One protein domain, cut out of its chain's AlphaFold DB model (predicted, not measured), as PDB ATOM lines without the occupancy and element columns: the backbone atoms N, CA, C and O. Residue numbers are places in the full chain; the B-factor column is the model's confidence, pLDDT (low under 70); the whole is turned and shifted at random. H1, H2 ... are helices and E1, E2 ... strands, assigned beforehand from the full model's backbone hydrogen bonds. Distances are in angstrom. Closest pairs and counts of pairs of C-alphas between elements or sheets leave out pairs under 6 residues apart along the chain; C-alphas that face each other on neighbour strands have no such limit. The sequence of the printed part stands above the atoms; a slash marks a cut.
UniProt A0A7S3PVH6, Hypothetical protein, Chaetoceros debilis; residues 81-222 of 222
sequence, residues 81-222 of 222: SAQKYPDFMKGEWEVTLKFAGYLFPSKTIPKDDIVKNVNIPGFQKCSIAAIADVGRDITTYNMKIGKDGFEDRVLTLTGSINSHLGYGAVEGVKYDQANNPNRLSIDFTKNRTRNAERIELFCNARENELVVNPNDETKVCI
ATOM      1  N   SER A  81      17.881  29.860  19.511       77.06
ATOM      2  CA  SER A  81      16.728  29.615  18.642       77.06
ATOM      3  C   SER A  81      16.817  30.457  17.363       77.06
ATOM      4  O   SER A  81      17.667  31.332  17.238       77.06
ATOM      5  N   ALA A  82      15.953  30.206  16.378       82.69
ATOM      6  CA  ALA A  82      15.843  31.106  15.231       82.69
ATOM      7  C   ALA A  82      15.307  32.480  15.670       82.69
ATOM      8  O   ALA A  82      14.356  32.559  16.449       82.69
ATOM      9  N   GLN A  83      15.875  33.552  15.115       83.06
ATOM     10  CA  GLN A  83      15.421  34.919  15.361       83.06
ATOM     11  C   GLN A  83      13.969  35.106  14.908       83.06
ATOM     12  O   GLN A  83      13.682  34.967  13.719       83.06
ATOM     13  N   LYS A  84      13.078  35.491  15.828       86.25
ATOM     14  CA  LYS A  84      11.690  35.836  15.508       86.25
ATOM     15  C   LYS A  84      11.491  37.346  15.582       86.25
ATOM     16  O   LYS A  84      11.720  37.965  16.617       86.25
ATOM     17  N   TYR A  85      11.065  37.940  14.477       86.00
ATOM     18  CA  TYR A  85      10.802  39.368  14.391       86.00
ATOM     19  C   TYR A  85       9.411  39.721  14.945       86.00
ATOM     20  O   TYR A  85       8.480  38.912  14.836       86.00
ATOM     21  N   PRO A  86       9.238  40.929  15.519       85.62
ATOM     22  CA  PRO A  86       7.945  41.399  16.007       85.62
ATOM     23  C   PRO A  86       6.887  41.511  14.902       85.62
ATOM     24  O   PRO A  86       7.201  41.702  13.727       85.62
ATOM     25  N   ASP A  87       5.610  41.493  15.290       87.44
ATOM     26  CA  ASP A  87       4.485  41.476  14.344       87.44
ATOM     27  C   ASP A  87       4.465  42.653  13.360       87.44
ATOM     28  O   ASP A  87       4.115  42.468  12.197       87.44
ATOM     29  N   PHE A  88       4.882  43.848  13.788       85.81
ATOM     30  CA  PHE A  88       4.908  45.029  12.917       85.81
ATOM     31  C   PHE A  88       6.004  44.973  11.839       85.81
ATOM     32  O   PHE A  88       5.949  45.752  10.891       85.81
ATOM     33  N   MET A  89       6.988  44.076  11.978       88.19
ATOM     34  CA  MET A  89       8.035  43.851  10.978       88.19
ATOM     35  C   MET A  89       7.632  42.809   9.926       88.19
ATOM     36  O   MET A  89       8.354  42.616   8.955       88.19
ATOM     37  N   LYS A  90       6.495  42.124  10.075       93.50
ATOM     38  CA  LYS A  90       6.042  41.133   9.090       93.50
ATOM     39  C   LYS A  90       5.653  41.814   7.779       93.50
ATOM     40  O   LYS A  90       4.976  42.840   7.788       93.50
ATOM     41  N   GLY A  91       6.032  41.216   6.654       94.69
ATOM     42  CA  GLY A  91       5.755  41.746   5.320       94.69
ATOM     43  C   GLY A  91       6.975  41.753   4.407       94.69
ATOM     44  O   GLY A  91       7.984  41.100   4.672       94.69
ATOM     45  N   GLU A  92       6.850  42.486   3.306       96.25
ATOM     46  CA  GLU A  92       7.908  42.697   2.321       96.25
ATOM     47  C   GLU A  92       8.449  44.119   2.469       96.25
ATOM     48  O   GLU A  92       7.687  45.069   2.659       96.25
ATOM     49  N   TRP A  93       9.769  44.244   2.410       94.50
ATOM     50  CA  TRP A  93      10.497  45.468   2.700       94.50
ATOM     51  C   TRP A  93      11.494  45.752   1.590       94.50
ATOM     52  O   TRP A  93      12.269  44.876   1.211       94.50
ATOM     53  N   GLU A  94      11.524  46.999   1.139       95.00
ATOM     54  CA  GLU A  94      12.645  47.539   0.380       95.00
ATOM     55  C   GLU A  94      13.632  48.155   1.378       95.00
ATOM     56  O   GLU A  94      13.374  49.192   1.994       95.00
ATOM     57  N   VAL A  95      14.750  47.472   1.599       90.56
ATOM     58  CA  VAL A  95      15.766  47.869   2.570       90.56
ATOM     59  C   VAL A  95      16.822  48.704   1.871       90.56
ATOM     60  O   VAL A  95      17.403  48.274   0.879       90.56
ATOM     61  N   THR A  96      17.104  49.883   2.425       88.94
ATOM     62  CA  THR A  96      18.212  50.742   1.998       88.94
ATOM     63  C   THR A  96      19.292  50.745   3.074       88.94
ATOM     64  O   THR A  96      19.059  51.186   4.198       88.94
ATOM     65  N   LEU A  97      20.486  50.277   2.725       83.12
ATOM     66  CA  LEU A  97      21.683  50.363   3.556       83.12
ATOM     67  C   LEU A  97      22.542  51.529   3.085       83.12
ATOM     68  O   LEU A  97      22.850  51.639   1.900       83.12
ATOM     69  N   LYS A  98      22.968  52.365   4.032       81.44
ATOM     70  CA  LYS A  98      23.891  53.473   3.794       81.44
ATOM     71  C   LYS A  98      25.080  53.355   4.733       81.44
ATOM     72  O   LYS A  98      24.899  53.198   5.941       81.44
ATOM     73  N   PHE A  99      26.288  53.466   4.191       76.31
ATOM     74  CA  PHE A  99      27.486  53.541   5.018       76.31
ATOM     75  C   PHE A  99      27.526  54.895   5.748       76.31
ATOM     76  O   PHE A  99      27.586  55.951   5.120       76.31
ATOM     77  N   ALA A 100      27.455  54.874   7.082       73.12
ATOM     78  CA  ALA A 100      27.382  56.084   7.911       73.12
ATOM     79  C   ALA A 100      28.747  56.554   8.459       73.12
ATOM     80  O   ALA A 100      28.814  57.575   9.139       73.12
ATOM     81  N   GLY A 101      29.830  55.825   8.173       68.75
ATOM     82  CA  GLY A 101      31.169  56.084   8.704       68.75
ATOM     83  C   GLY A 101      31.735  54.899   9.487       68.75
ATOM     84  O   GLY A 101      31.057  53.905   9.731       68.75
ATOM     85  N   TYR A 102      33.004  55.003   9.878       68.44
ATOM     86  CA  TYR A 102      33.688  54.027  10.727       68.44
ATOM     87  C   TYR A 102      34.369  54.744  11.899       68.44
ATOM     88  O   TYR A 102      34.786  55.897  11.777       68.44
ATOM     89  N   LEU A 103      34.531  54.047  13.024       64.81
ATOM     90  CA  LEU A 103      35.348  54.493  14.151       64.81
ATOM     91  C   LEU A 103      36.444  53.454  14.393       64.81
ATOM     92  O   LEU A 103      36.145  52.285  14.626       64.81
ATOM     93  N   PHE A 104      37.710  53.870  14.350       58.69
ATOM     94  CA  PHE A 104      38.805  52.986  14.736       58.69
ATOM     95  C   PHE A 104      38.935  52.956  16.267       58.69
ATOM     96  O   PHE A 104      39.026  54.023  16.880       58.69
ATOM     97  N   PRO A 105      38.979  51.764  16.899       53.97
ATOM     98  CA  PRO A 105      39.154  51.647  18.350       53.97
ATOM     99  C   PRO A 105      40.484  52.237  18.830       53.97
ATOM    100  O   PRO A 105      40.586  52.757  19.938       53.97
ATOM    101  N   SER A 106      41.507  52.157  17.980       58.41
ATOM    102  CA  SER A 106      42.835  52.690  18.244       58.41
ATOM    103  C   SER A 106      43.010  54.035  17.545       58.41
ATOM    104  O   SER A 106      42.936  54.115  16.322       58.41
ATOM    105  N   LYS A 107      43.287  55.086  18.323       64.19
ATOM    106  CA  LYS A 107      43.736  56.387  17.797       64.19
ATOM    107  C   LYS A 107      45.230  56.395  17.451       64.19
ATOM    108  O   LYS A 107      45.708  57.360  16.868       64.19
ATOM    109  N   THR A 108      45.966  55.358  17.851       65.44
ATOM    110  CA  THR A 108      47.424  55.260  17.704       65.44
ATOM    111  C   THR A 108      47.861  54.613  16.398       65.44
ATOM    112  O   THR A 108      49.007  54.804  16.011       65.44
ATOM    113  N   ILE A 109      46.985  53.872  15.711       63.91
ATOM    114  CA  ILE A 109      47.298  53.295  14.397       63.91
ATOM    115  C   ILE A 109      46.758  54.243  13.316       63.91
ATOM    116  O   ILE A 109      45.539  54.411  13.220       63.91
ATOM    117  N   PRO A 110      47.626  54.871  12.503       68.06
ATOM    118  CA  PRO A 110      47.192  55.735  11.413       68.06
ATOM    119  C   PRO A 110      46.370  54.954  10.383       68.06
ATOM    120  O   PRO A 110      46.700  53.819  10.037       68.06
ATOM    121  N   LYS A 111      45.325  55.590   9.838       63.97
ATOM    122  CA  LYS A 111      44.476  55.028   8.771       63.97
ATOM    123  C   LYS A 111      45.311  54.444   7.629       63.97
ATOM    124  O   LYS A 111      45.034  53.338   7.169       63.97
ATOM    125  N   ASP A 112      46.329  55.181   7.197       70.31
ATOM    126  CA  ASP A 112      47.148  54.817   6.041       70.31
ATOM    127  C   ASP A 112      47.880  53.489   6.248       70.31
ATOM    128  O   ASP A 112      48.094  52.755   5.290       70.31
ATOM    129  N   ASP A 113      48.208  53.133   7.488       66.56
ATOM    130  CA  ASP A 113      48.908  51.884   7.791       66.56
ATOM    131  C   ASP A 113      47.961  50.679   7.817       66.56
ATOM    132  O   ASP A 113      48.370  49.567   7.480       66.56
ATOM    133  N   ILE A 114      46.674  50.905   8.109       61.69
ATOM    134  CA  ILE A 114      45.627  49.878   8.016       61.69
ATOM    135  C   ILE A 114      45.306  49.565   6.551       61.69
ATOM    136  O   ILE A 114      45.159  48.405   6.177       61.69
ATOM    137  N   VAL A 115      45.242  50.595   5.700       62.81
ATOM    138  CA  VAL A 115      44.908  50.439   4.273       62.81
ATOM    139  C   VAL A 115      46.076  49.845   3.471       62.81
ATOM    140  O   VAL A 115      45.848  49.108   2.515       62.81
ATOM    141  N   LYS A 116      47.330  50.111   3.864       68.19
ATOM    142  CA  LYS A 116      48.528  49.561   3.196       68.19
ATOM    143  C   LYS A 116      48.679  48.052   3.361       68.19
ATOM    144  O   LYS A 116      49.258  47.411   2.485       68.19
ATOM    145  N   ASN A 117      48.211  47.481   4.472       58.38
ATOM    146  CA  ASN A 117      48.404  46.068   4.765       58.38
ATOM    147  C   ASN A 117      47.072  45.351   4.990       58.38
ATOM    148  O   ASN A 117      46.581  45.215   6.108       58.38
ATOM    149  N   VAL A 118      46.533  44.789   3.910       55.19
ATOM    150  CA  VAL A 118      45.354  43.917   3.962       55.19
ATOM    151  C   VAL A 118      45.584  42.632   4.768       55.19
ATOM    152  O   VAL A 118      44.617  41.926   5.011       55.19
ATOM    153  N   ASN A 119      46.819  42.318   5.200       55.19
ATOM    154  CA  ASN A 119      47.158  41.160   6.038       55.19
ATOM    155  C   ASN A 119      47.104  41.412   7.553       55.19
ATOM    156  O   ASN A 119      47.637  40.613   8.322       55.19
ATOM    157  N   ILE A 120      46.471  42.492   8.018       56.00
ATOM    158  CA  ILE A 120      46.322  42.732   9.458       56.00
ATOM    159  C   ILE A 120      45.388  41.669  10.073       56.00
ATOM    160  O   ILE A 120      44.230  41.544   9.647       56.00
ATOM    161  N   PRO A 121      45.843  40.908  11.090       42.50
ATOM    162  CA  PRO A 121      44.987  39.988  11.831       42.50
ATOM    163  C   PRO A 121      43.760  40.728  12.385       42.50
ATOM    164  O   PRO A 121      43.896  41.716  13.101       42.50
ATOM    165  N   GLY A 122      42.559  40.275  12.015       40.91
ATOM    166  CA  GLY A 122      41.285  40.935  12.344       40.91
ATOM    167  C   GLY A 122      40.604  41.648  11.167       40.91
ATOM    168  O   GLY A 122      39.386  41.770  11.183       40.91
ATOM    169  N   PHE A 123      41.342  42.021  10.112       46.22
ATOM    170  CA  PHE A 123      40.768  42.565   8.867       46.22
ATOM    171  C   PHE A 123      40.496  41.495   7.801       46.22
ATOM    172  O   PHE A 123      39.698  41.709   6.896       46.22
ATOM    173  N   GLN A 124      41.127  40.322   7.911       43.12
ATOM    174  CA  GLN A 124      41.085  39.307   6.852       43.12
ATOM    175  C   GLN A 124      39.980  38.262   6.952       43.12
ATOM    176  O   GLN A 124      39.753  37.541   5.983       43.12
ATOM    177  N   LYS A 125      39.336  38.089   8.109       41.62
ATOM    178  CA  LYS A 125      38.484  36.910   8.343       41.62
ATOM    179  C   LYS A 125      37.337  37.180   9.306       41.62
ATOM    180  O   LYS A 125      37.160  36.461  10.286       41.62
ATOM    181  N   CYS A 126      36.518  38.179   9.008       39.38
ATOM    182  CA  CYS A 126      35.153  38.176   9.511       39.38
ATOM    183  C   CYS A 126      34.226  37.976   8.318       39.38
ATOM    184  O   CYS A 126      34.015  38.883   7.520       39.38
ATOM    185  N   SER A 127      33.716  36.749   8.191       45.66
ATOM    186  CA  SER A 127      32.647  36.360   7.277       45.66
ATOM    187  C   SER A 127      31.377  37.131   7.633       45.66
ATOM    188  O   SER A 127      30.508  36.616   8.329       45.66
ATOM    189  N   ILE A 128      31.288  38.395   7.229       53.91
ATOM    190  CA  ILE A 128      30.081  39.194   7.403       53.91
ATOM    191  C   ILE A 128      29.572  39.521   6.009       53.91
ATOM    192  O   ILE A 128      30.078  40.413   5.339       53.91
ATOM    193  N   ALA A 129      28.578  38.760   5.562       55.28
ATOM    194  CA  ALA A 129      27.996  38.911   4.231       55.28
ATOM    195  C   ALA A 129      27.011  40.096   4.121       55.28
ATOM    196  O   ALA A 129      26.488  40.348   3.043       55.28
ATOM    197  N   ALA A 130      26.734  40.796   5.229       52.44
ATOM    198  CA  ALA A 130      25.627  41.748   5.356       52.44
ATOM    199  C   ALA A 130      26.060  43.140   5.861       52.44
ATOM    200  O   ALA A 130      25.390  43.724   6.709       52.44
ATOM    201  N   ILE A 131      27.188  43.679   5.389       55.84
ATOM    202  CA  ILE A 131      27.572  45.073   5.677       55.84
ATOM    203  C   ILE A 131      27.726  45.840   4.365       55.84
ATOM    204  O   ILE A 131      28.154  45.291   3.354       55.84
ATOM    205  N   ALA A 132      27.374  47.125   4.403       53.28
ATOM    206  CA  ALA A 132      27.766  48.081   3.383       53.28
ATOM    207  C   ALA A 132      29.304  48.207   3.349       53.28
ATOM    208  O   ALA A 132      29.889  48.755   4.282       53.28
ATOM    209  N   ASP A 133      29.955  47.680   2.311       55.38
ATOM    210  CA  ASP A 133      31.386  47.860   2.064       55.38
ATOM    211  C   ASP A 133      31.784  49.341   2.098       55.38
ATOM    212  O   ASP A 133      31.039  50.242   1.692       55.38
ATOM    213  N   VAL A 134      32.998  49.575   2.583       51.47
ATOM    214  CA  VAL A 134      33.616  50.893   2.653       51.47
ATOM    215  C   VAL A 134      33.958  51.312   1.224       51.47
ATOM    216  O   VAL A 134      35.001  50.951   0.687       51.47
ATOM    217  N   GLY A 135      33.068  52.078   0.595       54.00
ATOM    218  CA  GLY A 135      33.237  52.549  -0.784       54.00
ATOM    219  C   GLY A 135      31.967  52.528  -1.632       54.00
ATOM    220  O   GLY A 135      31.977  53.084  -2.728       54.00
ATOM    221  N   ARG A 136      30.868  51.935  -1.142       63.62
ATOM    222  CA  ARG A 136      29.541  52.073  -1.757       63.62
ATOM    223  C   ARG A 136      28.624  52.871  -0.835       63.62
ATOM    224  O   ARG A 136      28.358  52.463   0.292       63.62
ATOM    225  N   ASP A 137      28.129  53.999  -1.337       66.12
ATOM    226  CA  ASP A 137      27.347  54.933  -0.526       66.12
ATOM    227  C   ASP A 137      25.979  54.363  -0.135       66.12
ATOM    228  O   ASP A 137      25.542  54.544   1.001       66.12
ATOM    229  N   ILE A 138      25.296  53.683  -1.066       82.06
ATOM    230  CA  ILE A 138      23.923  53.195  -0.886       82.06
ATOM    231  C   ILE A 138      23.744  51.835  -1.577       82.06
ATOM    232  O   ILE A 138      24.141  51.660  -2.730       82.06
ATOM    233  N   THR A 139      23.098  50.895  -0.886       84.38
ATOM    234  CA  THR A 139      22.673  49.597  -1.428       84.38
ATOM    235  C   THR A 139      21.208  49.356  -1.096       84.38
ATOM    236  O   THR A 139      20.828  49.426   0.072       84.38
ATOM    237  N   THR A 140      20.408  49.000  -2.101       90.00
ATOM    238  CA  THR A 140      18.989  48.663  -1.927       90.00
ATOM    239  C   THR A 140      18.734  47.196  -2.261       90.00
ATOM    240  O   THR A 140      19.254  46.683  -3.255       90.00
ATOM    241  N   TYR A 141      17.957  46.498  -1.435       91.38
ATOM    242  CA  TYR A 141      17.557  45.107  -1.663       91.38
ATOM    243  C   TYR A 141      16.218  44.796  -0.995       91.38
ATOM    244  O   TYR A 141      15.765  45.516  -0.110       91.38
ATOM    245  N   ASN A 142      15.602  43.689  -1.400       93.50
ATOM    246  CA  ASN A 142      14.347  43.235  -0.819       93.50
ATOM    247  C   ASN A 142      14.598  42.313   0.375       93.50
ATOM    248  O   ASN A 142      15.445  41.421   0.315       93.50
ATOM    249  N   MET A 143      13.820  42.500   1.432       93.88
ATOM    250  CA  MET A 143      13.755  41.624   2.597       93.88
ATOM    251  C   MET A 143      12.310  41.188   2.806       93.88
ATOM    252  O   MET A 143      11.377  41.962   2.589       93.88
ATOM    253  N   LYS A 144      12.109  39.952   3.258       94.44
ATOM    254  CA  LYS A 144      10.778  39.428   3.561       94.44
ATOM    255  C   LYS A 144      10.765  38.780   4.928       94.44
ATOM    256  O   LYS A 144      11.619  37.953   5.228       94.44
ATOM    257  N   ILE A 145       9.772  39.137   5.732       94.19
ATOM    258  CA  ILE A 145       9.501  38.528   7.031       94.19
ATOM    259  C   ILE A 145       8.128  37.865   6.944       94.19
ATOM    260  O   ILE A 145       7.113  38.522   6.697       94.19
ATOM    261  N   GLY A 146       8.113  36.544   7.101       93.44
ATOM    262  CA  GLY A 146       6.929  35.705   7.009       93.44
ATOM    263  C   GLY A 146       5.907  35.976   8.113       93.44
ATOM    264  O   GLY A 146       6.155  36.675   9.097       93.44
ATOM    265  N   LYS A 147       4.711  35.400   7.962       92.12
ATOM    266  CA  LYS A 147       3.628  35.522   8.961       92.12
ATOM    267  C   LYS A 147       3.982  34.858  10.296       92.12
ATOM    268  O   LYS A 147       3.488  35.269  11.348       92.12
ATOM    269  N   ASP A 148       4.840  33.852  10.232       90.44
ATOM    270  CA  ASP A 148       5.481  33.164  11.350       90.44
ATOM    271  C   ASP A 148       6.506  34.037  12.095       90.44
ATOM    272  O   ASP A 148       6.878  33.703  13.218       90.44
ATOM    273  N   GLY A 149       6.891  35.186  11.529       89.50
ATOM    274  CA  GLY A 149       7.866  36.114  12.098       89.50
ATOM    275  C   GLY A 149       9.311  35.784  11.730       89.50
ATOM    276  O   GLY A 149      10.215  36.392  12.298       89.50
ATOM    277  N   PHE A 150       9.552  34.854  10.805       90.38
ATOM    278  CA  PHE A 150      10.899  34.501  10.364       90.38
ATOM    279  C   PHE A 150      11.272  35.217   9.068       90.38
ATOM    280  O   PHE A 150      10.440  35.435   8.189       90.38
ATOM    281  N   GLU A 151      12.535  35.612   8.954       90.44
ATOM    282  CA  GLU A 151      13.067  36.230   7.740       90.44
ATOM    283  C   GLU A 151      13.334  35.170   6.670       90.44
ATOM    284  O   GLU A 151      13.965  34.146   6.937       90.44
ATOM    285  N   ASP A 152      12.925  35.456   5.437       92.44
ATOM    286  CA  ASP A 152      13.354  34.711   4.262       92.44
ATOM    287  C   ASP A 152      14.834  35.016   3.997       92.44
ATOM    288  O   ASP A 152      15.200  35.952   3.276       92.44
ATOM    289  N   ARG A 153      15.702  34.234   4.644       89.44
ATOM    290  CA  ARG A 153      17.159  34.378   4.553       89.44
ATOM    291  C   ARG A 153      17.674  34.159   3.137       89.44
ATOM    292  O   ARG A 153      18.670  34.773   2.765       89.44
ATOM    293  N   VAL A 154      17.013  33.313   2.346       92.06
ATOM    294  CA  VAL A 154      17.429  33.023   0.970       92.06
ATOM    295  C   VAL A 154      17.232  34.263   0.113       92.06
ATOM    296  O   VAL A 154      18.190  34.733  -0.504       92.06
ATOM    297  N   LEU A 155      16.026  34.833   0.129       93.06
ATOM    298  CA  LEU A 155      15.708  36.055  -0.605       93.06
ATOM    299  C   LEU A 155      16.574  37.228  -0.130       93.06
ATOM    300  O   LEU A 155      17.195  37.914  -0.945       93.06
ATOM    301  N   THR A 156      16.661  37.414   1.186       91.12
ATOM    302  CA  THR A 156      17.301  38.585   1.792       91.12
ATOM    303  C   THR A 156      18.812  38.597   1.555       91.12
ATOM    304  O   THR A 156      19.356  39.610   1.113       91.12
ATOM    305  N   LEU A 157      19.509  37.478   1.786       90.06
ATOM    306  CA  LEU A 157      20.963  37.409   1.599       90.06
ATOM    307  C   LEU A 157      21.348  37.426   0.120       90.06
ATOM    308  O   LEU A 157      22.292  38.124  -0.247       90.06
ATOM    309  N   THR A 158      20.601  36.723  -0.735       91.44
ATOM    310  CA  THR A 158      20.833  36.751  -2.188       91.44
ATOM    311  C   THR A 158      20.688  38.170  -2.727       91.44
ATOM    312  O   THR A 158      21.571  38.654  -3.436       91.44
ATOM    313  N   GLY A 159      19.597  38.854  -2.362       90.38
ATOM    314  CA  GLY A 159      19.338  40.234  -2.759       90.38
ATOM    315  C   GLY A 159      20.410  41.182  -2.238       90.38
ATOM    316  O   GLY A 159      21.025  41.891  -3.026       90.38
ATOM    317  N   SER A 160      20.685  41.147  -0.933       88.69
ATOM    318  CA  SER A 160      21.676  42.021  -0.298       88.69
ATOM    319  C   SER A 160      23.059  41.880  -0.936       88.69
ATOM    320  O   SER A 160      23.630  42.874  -1.379       88.69
ATOM    321  N   ILE A 161      23.568  40.654  -1.088       86.94
ATOM    322  CA  ILE A 161      24.910  40.403  -1.628       86.94
ATOM    323  C   ILE A 161      25.002  40.790  -3.104       86.94
ATOM    324  O   ILE A 161      25.948  41.474  -3.497       86.94
ATOM    325  N   ASN A 162      24.030  40.401  -3.931       88.94
ATOM    326  CA  ASN A 162      24.048  40.746  -5.354       88.94
ATOM    327  C   ASN A 162      23.920  42.262  -5.558       88.94
ATOM    328  O   ASN A 162      24.669  42.841  -6.347       88.94
ATOM    329  N   SER A 163      23.036  42.922  -4.801       87.56
ATOM    330  CA  SER A 163      22.924  44.382  -4.790       87.56
ATOM    331  C   SER A 163      24.201  45.044  -4.294       87.56
ATOM    332  O   SER A 163      24.531  46.132  -4.754       87.56
ATOM    333  N   HIS A 164      24.943  44.410  -3.388       82.88
ATOM    334  CA  HIS A 164      26.200  44.935  -2.872       82.88
ATOM    335  C   HIS A 164      27.367  44.775  -3.853       82.88
ATOM    336  O   HIS A 164      28.187  45.674  -4.013       82.88
ATOM    337  N   LEU A 165      27.421  43.662  -4.577       81.81
ATOM    338  CA  LEU A 165      28.435  43.422  -5.600       81.81
ATOM    339  C   LEU A 165      28.106  44.156  -6.911       81.81
ATOM    340  O   LEU A 165      29.003  44.523  -7.667       81.81
ATOM    341  N   GLY A 166      26.827  44.462  -7.156       86.00
ATOM    342  CA  GLY A 166      26.339  45.052  -8.408       86.00
ATOM    343  C   GLY A 166      26.178  44.035  -9.544       86.00
ATOM    344  O   GLY A 166      26.042  44.424 -10.700       86.00
ATOM    345  N   TYR A 167      26.217  42.739  -9.235       87.38
ATOM    346  CA  TYR A 167      26.031  41.646 -10.188       87.38
ATOM    347  C   TYR A 167      25.516  40.389  -9.478       87.38
ATOM    348  O   TYR A 167      25.700  40.223  -8.275       87.38
ATOM    349  N   GLY A 168      24.905  39.476 -10.238       90.38
ATOM    350  CA  GLY A 168      24.536  38.147  -9.746       90.38
ATOM    351  C   GLY A 168      25.784  37.315  -9.438       90.38
ATOM    352  O   GLY A 168      26.524  36.950 -10.357       90.38
ATOM    353  N   ALA A 169      26.033  37.079  -8.153       89.31
ATOM    354  CA  ALA A 169      27.179  36.333  -7.638       89.31
ATOM    355  C   ALA A 169      26.775  35.121  -6.796       89.31
ATOM    356  O   ALA A 169      27.525  34.151  -6.735       89.31
ATOM    357  N   VAL A 170      25.625  35.192  -6.127       90.69
ATOM    358  CA  VAL A 170      25.122  34.116  -5.269       90.69
ATOM    359  C   VAL A 170      24.485  33.030  -6.128       90.69
ATOM    360  O   VAL A 170      23.564  33.303  -6.894       90.69
ATOM    361  N   GLU A 171      24.977  31.802  -5.983       93.31
ATOM    362  CA  GLU A 171      24.412  30.604  -6.610       93.31
ATOM    363  C   GLU A 171      23.306  30.002  -5.739       93.31
ATOM    364  O   GLU A 171      22.263  29.595  -6.246       93.31
ATOM    365  N   GLY A 172      23.502  29.988  -4.420       91.81
ATOM    366  CA  GLY A 172      22.495  29.476  -3.504       91.81
ATOM    367  C   GLY A 172      22.762  29.824  -2.048       91.81
ATOM    368  O   GLY A 172      23.902  29.998  -1.621       91.81
ATOM    369  N   VAL A 173      21.682  29.886  -1.275       92.06
ATOM    370  CA  VAL A 173      21.717  30.026   0.182       92.06
ATOM    371  C   VAL A 173      21.114  28.765   0.786       92.06
ATOM    372  O   VAL A 173      19.950  28.448   0.552       92.06
ATOM    373  N   LYS A 174      21.915  28.028   1.554       92.19
ATOM    374  CA  LYS A 174      21.515  26.803   2.253       92.19
ATOM    375  C   LYS A 174      21.236  27.147   3.708       92.19
ATOM    376  O   LYS A 174      22.167  27.415   4.468       92.19
ATOM    377  N   TYR A 175      19.961  27.136   4.082       90.31
ATOM    378  CA  TYR A 175      19.518  27.398   5.445       90.31
ATOM    379  C   TYR A 175      18.458  26.381   5.865       90.31
ATOM    380  O   TYR A 175      17.385  26.320   5.271       90.31
ATOM    381  N   ASP A 176      18.772  25.585   6.886       88.00
ATOM    382  CA  ASP A 176      17.832  24.662   7.518       88.00
ATOM    383  C   ASP A 176      17.450  25.216   8.888       88.00
ATOM    384  O   ASP A 176      18.097  24.950   9.901       88.00
ATOM    385  N   GLN A 177      16.395  26.022   8.904       86.06
ATOM    386  CA  GLN A 177      15.925  26.672  10.118       86.06
ATOM    387  C   GLN A 177      15.443  25.674  11.182       86.06
ATOM    388  O   GLN A 177      15.542  25.960  12.375       86.06
ATOM    389  N   ALA A 178      14.908  24.520  10.772       84.19
ATOM    390  CA  ALA A 178      14.306  23.561  11.690       84.19
ATOM    391  C   ALA A 178      15.370  22.788  12.476       84.19
ATOM    392  O   ALA A 178      15.240  22.627  13.688       84.19
ATOM    393  N   ASN A 179      16.431  22.342  11.797       84.44
ATOM    394  CA  ASN A 179      17.466  21.513  12.418       84.44
ATOM    395  C   ASN A 179      18.718  22.304  12.818       84.44
ATOM    396  O   ASN A 179      19.431  21.901  13.737       84.44
ATOM    397  N   ASN A 180      19.021  23.410  12.132       84.00
ATOM    398  CA  ASN A 180      20.219  24.205  12.387       84.00
ATOM    399  C   ASN A 180      19.983  25.713  12.184       84.00
ATOM    400  O   ASN A 180      20.564  26.328  11.284       84.00
ATOM    401  N   PRO A 181      19.179  26.353  13.052       83.12
ATOM    402  CA  PRO A 181      18.831  27.767  12.908       83.12
ATOM    403  C   PRO A 181      20.032  28.716  13.023       83.12
ATOM    404  O   PRO A 181      19.940  29.859  12.578       83.12
ATOM    405  N   ASN A 182      21.151  28.241  13.583       81.69
ATOM    406  CA  ASN A 182      22.344  29.036  13.868       81.69
ATOM    407  C   ASN A 182      23.402  28.990  12.775       81.69
ATOM    408  O   ASN A 182      24.428  29.655  12.903       81.69
ATOM    409  N   ARG A 183      23.211  28.198  11.721       83.88
ATOM    410  CA  ARG A 183      24.188  28.097  10.644       83.88
ATOM    411  C   ARG A 183      23.497  28.174   9.302       83.88
ATOM    412  O   ARG A 183      22.526  27.472   9.045       83.88
ATOM    413  N   LEU A 184      24.061  28.986   8.425       88.69
ATOM    414  CA  LEU A 184      23.696  28.994   7.020       88.69
ATOM    415  C   LEU A 184      24.947  29.091   6.159       88.69
ATOM    416  O   LEU A 184      25.978  29.616   6.590       88.69
ATOM    417  N   SER A 185      24.845  28.588   4.937       89.44
ATOM    418  CA  SER A 185      25.922  28.649   3.955       89.44
ATOM    419  C   SER A 185      25.462  29.423   2.729       89.44
ATOM    420  O   SER A 185      24.329  29.264   2.278       89.44
ATOM    421  N   ILE A 186      26.348  30.244   2.181       90.31
ATOM    422  CA  ILE A 186      26.141  30.966   0.928       90.31
ATOM    423  C   ILE A 186      27.180  30.444  -0.050       90.31
ATOM    424  O   ILE A 186      28.379  30.585   0.200       90.31
ATOM    425  N   ASP A 187      26.721  29.850  -1.141       90.62
ATOM    426  CA  ASP A 187      27.567  29.402  -2.238       90.62
ATOM    427  C   ASP A 187      27.565  30.481  -3.329       90.62
ATOM    428  O   ASP A 187      26.514  31.007  -3.715       90.62
ATOM    429  N   PHE A 188      28.753  30.834  -3.810       89.81
ATOM    430  CA  PHE A 188      28.929  31.765  -4.917       89.81
ATOM    431  C   PHE A 188      29.136  31.004  -6.215       89.81
ATOM    432  O   PHE A 188      29.785  29.961  -6.238       89.81
ATOM    433  N   THR A 189      28.687  31.597  -7.318       89.69
ATOM    434  CA  THR A 189      29.033  31.106  -8.647       89.69
ATOM    435  C   THR A 189      30.556  31.014  -8.775       89.69
ATOM    436  O   THR A 189      31.288  31.953  -8.444       89.69
ATOM    437  N   LYS A 190      31.044  29.874  -9.270       87.62
ATOM    438  CA  LYS A 190      32.479  29.603  -9.404       87.62
ATOM    439  C   LYS A 190      33.213  30.733 -10.136       87.62
ATOM    440  O   LYS A 190      32.759  31.201 -11.179       87.62
ATOM    441  N   ASN A 191      34.360  31.154  -9.595       83.88
ATOM    442  CA  ASN A 191      35.187  32.261 -10.103       83.88
ATOM    443  C   ASN A 191      34.469  33.623 -10.222       83.88
ATOM    444  O   ASN A 191      34.976  34.527 -10.888       83.88
ATOM    445  N   ARG A 192      33.290  33.795  -9.610       82.69
ATOM    446  CA  ARG A 192      32.512  35.038  -9.716       82.69
ATOM    447  C   ARG A 192      32.911  36.081  -8.683       82.69
ATOM    448  O   ARG A 192      32.752  37.269  -8.943       82.69
ATOM    449  N   THR A 193      33.467  35.654  -7.550       77.19
ATOM    450  CA  THR A 193      34.102  36.546  -6.574       77.19
ATOM    451  C   THR A 193      35.592  36.229  -6.464       77.19
ATOM    452  O   THR A 193      36.020  35.101  -6.697       77.19
ATOM    453  N   ARG A 194      36.400  37.235  -6.112       71.19
ATOM    454  CA  ARG A 194      37.855  37.076  -5.939       71.19
ATOM    455  C   ARG A 194      38.240  36.424  -4.613       71.19
ATOM    456  O   ARG A 194      39.342  35.900  -4.501       71.19
ATOM    457  N   ASN A 195      37.364  36.516  -3.614       67.38
ATOM    458  CA  ASN A 195      37.735  36.310  -2.216       67.38
ATOM    459  C   ASN A 195      37.155  35.019  -1.626       67.38
ATOM    460  O   ASN A 195      37.700  34.520  -0.645       67.38
ATOM    461  N   ALA A 196      36.064  34.483  -2.187       71.50
ATOM    462  CA  ALA A 196      35.426  33.276  -1.674       71.50
ATOM    463  C   ALA A 196      34.558  32.567  -2.724       71.50
ATOM    464  O   ALA A 196      33.823  33.195  -3.483       71.50
ATOM    465  N   GLU A 197      34.569  31.238  -2.701       82.75
ATOM    466  CA  GLU A 197      33.567  30.416  -3.398       82.75
ATOM    467  C   GLU A 197      32.387  30.063  -2.478       82.75
ATOM    468  O   GLU A 197      31.295  29.759  -2.947       82.75
ATOM    469  N   ARG A 198      32.583  30.152  -1.155       84.12
ATOM    470  CA  ARG A 198      31.565  29.862  -0.142       84.12
ATOM    471  C   ARG A 198      31.796  30.670   1.128       84.12
ATOM    472  O   ARG A 198      32.936  30.839   1.560       84.12
ATOM    473  N   ILE A 199      30.710  31.110   1.754       83.44
ATOM    474  CA  ILE A 199      30.703  31.701   3.094       83.44
ATOM    475  C   ILE A 199      29.857  30.835   4.028       83.44
ATOM    476  O   ILE A 199      28.748  30.429   3.695       83.44
ATOM    477  N   GLU A 200      30.378  30.591   5.227       82.75
ATOM    478  CA  GLU A 200      29.628  30.041   6.356       82.75
ATOM    479  C   GLU A 200      29.302  31.166   7.330       82.75
ATOM    480  O   GLU A 200      30.214  31.849   7.807       82.75
ATOM    481  N   LEU A 201      28.018  31.355   7.626       80.38
ATOM    482  CA  LEU A 201      27.558  32.322   8.615       80.38
ATOM    483  C   LEU A 201      27.017  31.595   9.840       80.38
ATOM    484  O   LEU A 201      26.161  30.713   9.737       80.38
ATOM    485  N   PHE A 202      27.487  32.029  11.005       78.25
ATOM    486  CA  PHE A 202      26.955  31.619  12.296       78.25
ATOM    487  C   PHE A 202      25.974  32.688  12.775       78.25
ATOM    488  O   PHE A 202      26.370  33.771  13.208       78.25
ATOM    489  N   CYS A 203      24.687  32.393  12.645       71.50
ATOM    490  CA  CYS A 203      23.578  33.266  13.001       71.50
ATOM    491  C   CYS A 203      23.108  32.931  14.414       71.50
ATOM    492  O   CYS A 203      22.040  32.362  14.597       71.50
ATOM    493  N   ASN A 204      23.916  33.252  15.420       65.06
ATOM    494  CA  ASN A 204      23.455  33.134  16.798       65.06
ATOM    495  C   ASN A 204      22.331  34.154  16.998       65.06
ATOM    496  O   ASN A 204      22.599  35.353  16.869       65.06
ATOM    497  N   ALA A 205      21.107  33.712  17.301       60.19
ATOM    498  CA  ALA A 205      20.086  34.647  17.754       60.19
ATOM    499  C   ALA A 205      20.618  35.371  18.989       60.19
ATOM    500  O   ALA A 205      20.959  34.765  20.009       60.19
ATOM    501  N   ARG A 206      20.759  36.683  18.839       60.16
ATOM    502  CA  ARG A 206      20.882  37.593  19.963       60.16
ATOM    503  C   ARG A 206      19.449  37.955  20.322       60.16
ATOM    504  O   ARG A 206      18.614  38.050  19.428       60.16
ATOM    505  N   GLU A 207      19.161  38.057  21.612       64.56
ATOM    506  CA  GLU A 207      17.859  38.525  22.096       64.56
ATOM    507  C   GLU A 207      17.423  39.744  21.266       64.56
ATOM    508  O   GLU A 207      18.272  40.561  20.906       64.56
ATOM    509  N   ASN A 208      16.137  39.841  20.929       68.31
ATOM    510  CA  ASN A 208      15.568  41.078  20.419       68.31
ATOM    511  C   ASN A 208      14.489  41.573  21.367       68.31
ATOM    512  O   ASN A 208      13.765  40.790  21.978       68.31
ATOM    513  N   GLU A 209      14.369  42.884  21.467       73.88
ATOM    514  CA  GLU A 209      13.388  43.515  22.335       73.88
ATOM    515  C   GLU A 209      12.679  44.634  21.583       73.88
ATOM    516  O   GLU A 209      13.283  45.411  20.843       73.88
ATOM    517  N   LEU A 210      11.367  44.724  21.791       76.94
ATOM    518  CA  LEU A 210      10.604  45.879  21.364       76.94
ATOM    519  C   LEU A 210      10.720  46.978  22.419       76.94
ATOM    520  O   LEU A 210      10.107  46.890  23.480       76.94
ATOM    521  N   VAL A 211      11.447  48.038  22.091       75.88
ATOM    522  CA  VAL A 211      11.604  49.209  22.952       75.88
ATOM    523  C   VAL A 211      10.743  50.340  22.415       75.88
ATOM    524  O   VAL A 211      10.730  50.635  21.218       75.88
ATOM    525  N   VAL A 212      10.007  50.991  23.310       75.38
ATOM    526  CA  VAL A 212       9.300  52.231  22.991       75.38
ATOM    527  C   VAL A 212      10.281  53.378  23.180       75.38
ATOM    528  O   VAL A 212      10.828  53.553  24.268       75.38
ATOM    529  N   ASN A 213      10.528  54.149  22.122       70.56
ATOM    530  CA  ASN A 213      11.337  55.350  22.231       70.56
ATOM    531  C   ASN A 213      10.586  56.373  23.102       70.56
ATOM    532  O   ASN A 213       9.498  56.806  22.712       70.56
ATOM    533  N   PRO A 214      11.142  56.787  24.254       64.31
ATOM    534  CA  PRO A 214      10.450  57.684  25.176       64.31
ATOM    535  C   PRO A 214      10.178  59.075  24.585       64.31
ATOM    536  O   PRO A 214       9.331  59.790  25.106       64.31
ATOM    537  N   ASN A 215      10.868  59.460  23.505       71.31
ATOM    538  CA  ASN A 215      10.754  60.797  22.921       71.31
ATOM    539  C   ASN A 215       9.665  60.932  21.842       71.31
ATOM    540  O   ASN A 215       9.330  62.057  21.491       71.31
ATOM    541  N   ASP A 216       9.158  59.827  21.283       70.31
ATOM    542  CA  ASP A 216       8.256  59.878  20.114       70.31
ATOM    543  C   ASP A 216       7.254  58.706  20.058       70.31
ATOM    544  O   ASP A 216       6.644  58.450  19.028       70.31
ATOM    545  N   GLU A 217       7.145  57.907  21.129       68.12
ATOM    546  CA  GLU A 217       6.317  56.682  21.209       68.12
ATOM    547  C   GLU A 217       6.554  55.663  20.071       68.12
ATOM    548  O   GLU A 217       5.832  54.671  19.911       68.12
ATOM    549  N   THR A 218       7.606  55.869  19.281       71.12
ATOM    550  CA  THR A 218       7.963  55.017  18.160       71.12
ATOM    551  C   THR A 218       8.519  53.705  18.684       71.12
ATOM    552  O   THR A 218       9.413  53.650  19.529       71.12
ATOM    553  N   LYS A 219       7.957  52.614  18.174       70.94
ATOM    554  CA  LYS A 219       8.380  51.254  18.488       70.94
ATOM    555  C   LYS A 219       9.626  50.911  17.678       70.94
ATOM    556  O   LYS A 219       9.580  50.914  16.450       70.94
ATOM    557  N   VAL A 220      10.716  50.596  18.366       70.12
ATOM    558  CA  VAL A 220      11.991  50.184  17.773       70.12
ATOM    559  C   VAL A 220      12.286  48.756  18.213       70.12
ATOM    560  O   VAL A 220      12.133  48.422  19.383       70.12
ATOM    561  N   CYS A 221      12.689  47.903  17.275       67.00
ATOM    562  CA  CYS A 221      13.257  46.601  17.613       67.00
ATOM    563  C   CYS A 221      14.766  46.785  17.794       67.00
ATOM    564  O   CYS A 221      15.424  47.263  16.866       67.00
ATOM    565  N   ILE A 222      15.285  46.428  18.966       60.97
ATOM    566  CA  ILE A 222      16.724  46.309  19.240       60.97
ATOM    567  C   ILE A 222      17.144  44.847  19.289       60.97
ATOM    568  O   ILE A 222      16.264  44.009  19.589       60.97
TER     569      ILE A 222
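This is residues 81 to 222 of the 222 residues of the protein "Hypothetical protein" of Chaetoceros debilis (UniProt A0A7S3PVH6). Helix H2 lies between a three-strand sheet, E3 E4 E5, and a two-strand ribbon, E1 and E2; residues 103 to 113 and 115 to 122 stick out as a long loop bearing small H1, and residues 213 to 218 stick out at the tip of the end hairpin, E6 and E7. The printed part has 142 residues, with elements in the order E1 H1 E2 H2 E3 E4 E5 E6 E7, the three sheets antiparallel. The class is mixed, helices and strands, with 58 residues in named elements, under half. It is only just compact, close to loose: radius of gyration of the C-alphas 17.4 A, spans 46 by 43 by 27 A.

Find C-alpha 91 at (5.755, 41.746, 5.320); E1 runs from there to residue 98, 21.7 A. H1 is residues 111 to 116, and E2, residues 138 to 145, spans 22.0 A. H2 begins at C-alpha 153 (17.159, 34.378, 4.553) and runs 17.7 A to residue 165. Then come E3, 170 to 175; E4, 183 to 188, 16.7 A; E5, 198 to 202; E6, 210 to 212; and E7, ending at C-alpha 221 (13.257, 46.601, 17.613) from residue 219.

E3 E4 E5 is a meander, each strand the antiparallel neighbour of the one before; look at N 174 and O 185, 2.8 A, and N 186 and O 199, 2.8 A. H2 is on this sheet, two layers, at a height of 9.5 A; its closest C-alphas to E3 are Val 154 and Val 173, 5.3 A. H2 also touches E2, closest C-alphas Met 143 and Thr 156, 4.7 A. E1 pairs with E2, N 93 and O 143 at 2.8 A; E6 with E7, N 211 and O 220 at 2.8 A. In H1 and H2 every O i to N i+4 pair is within hydrogen-bond range.

The C-alphas farthest apart, Asn 191 and Pro 214, are 50.0 A apart. The printed part has no cut; the links E1 to H1 and H1 to E2 are long. Look for pLDDT under 70 at, among others, residues 101 to 111 and 113 to 137.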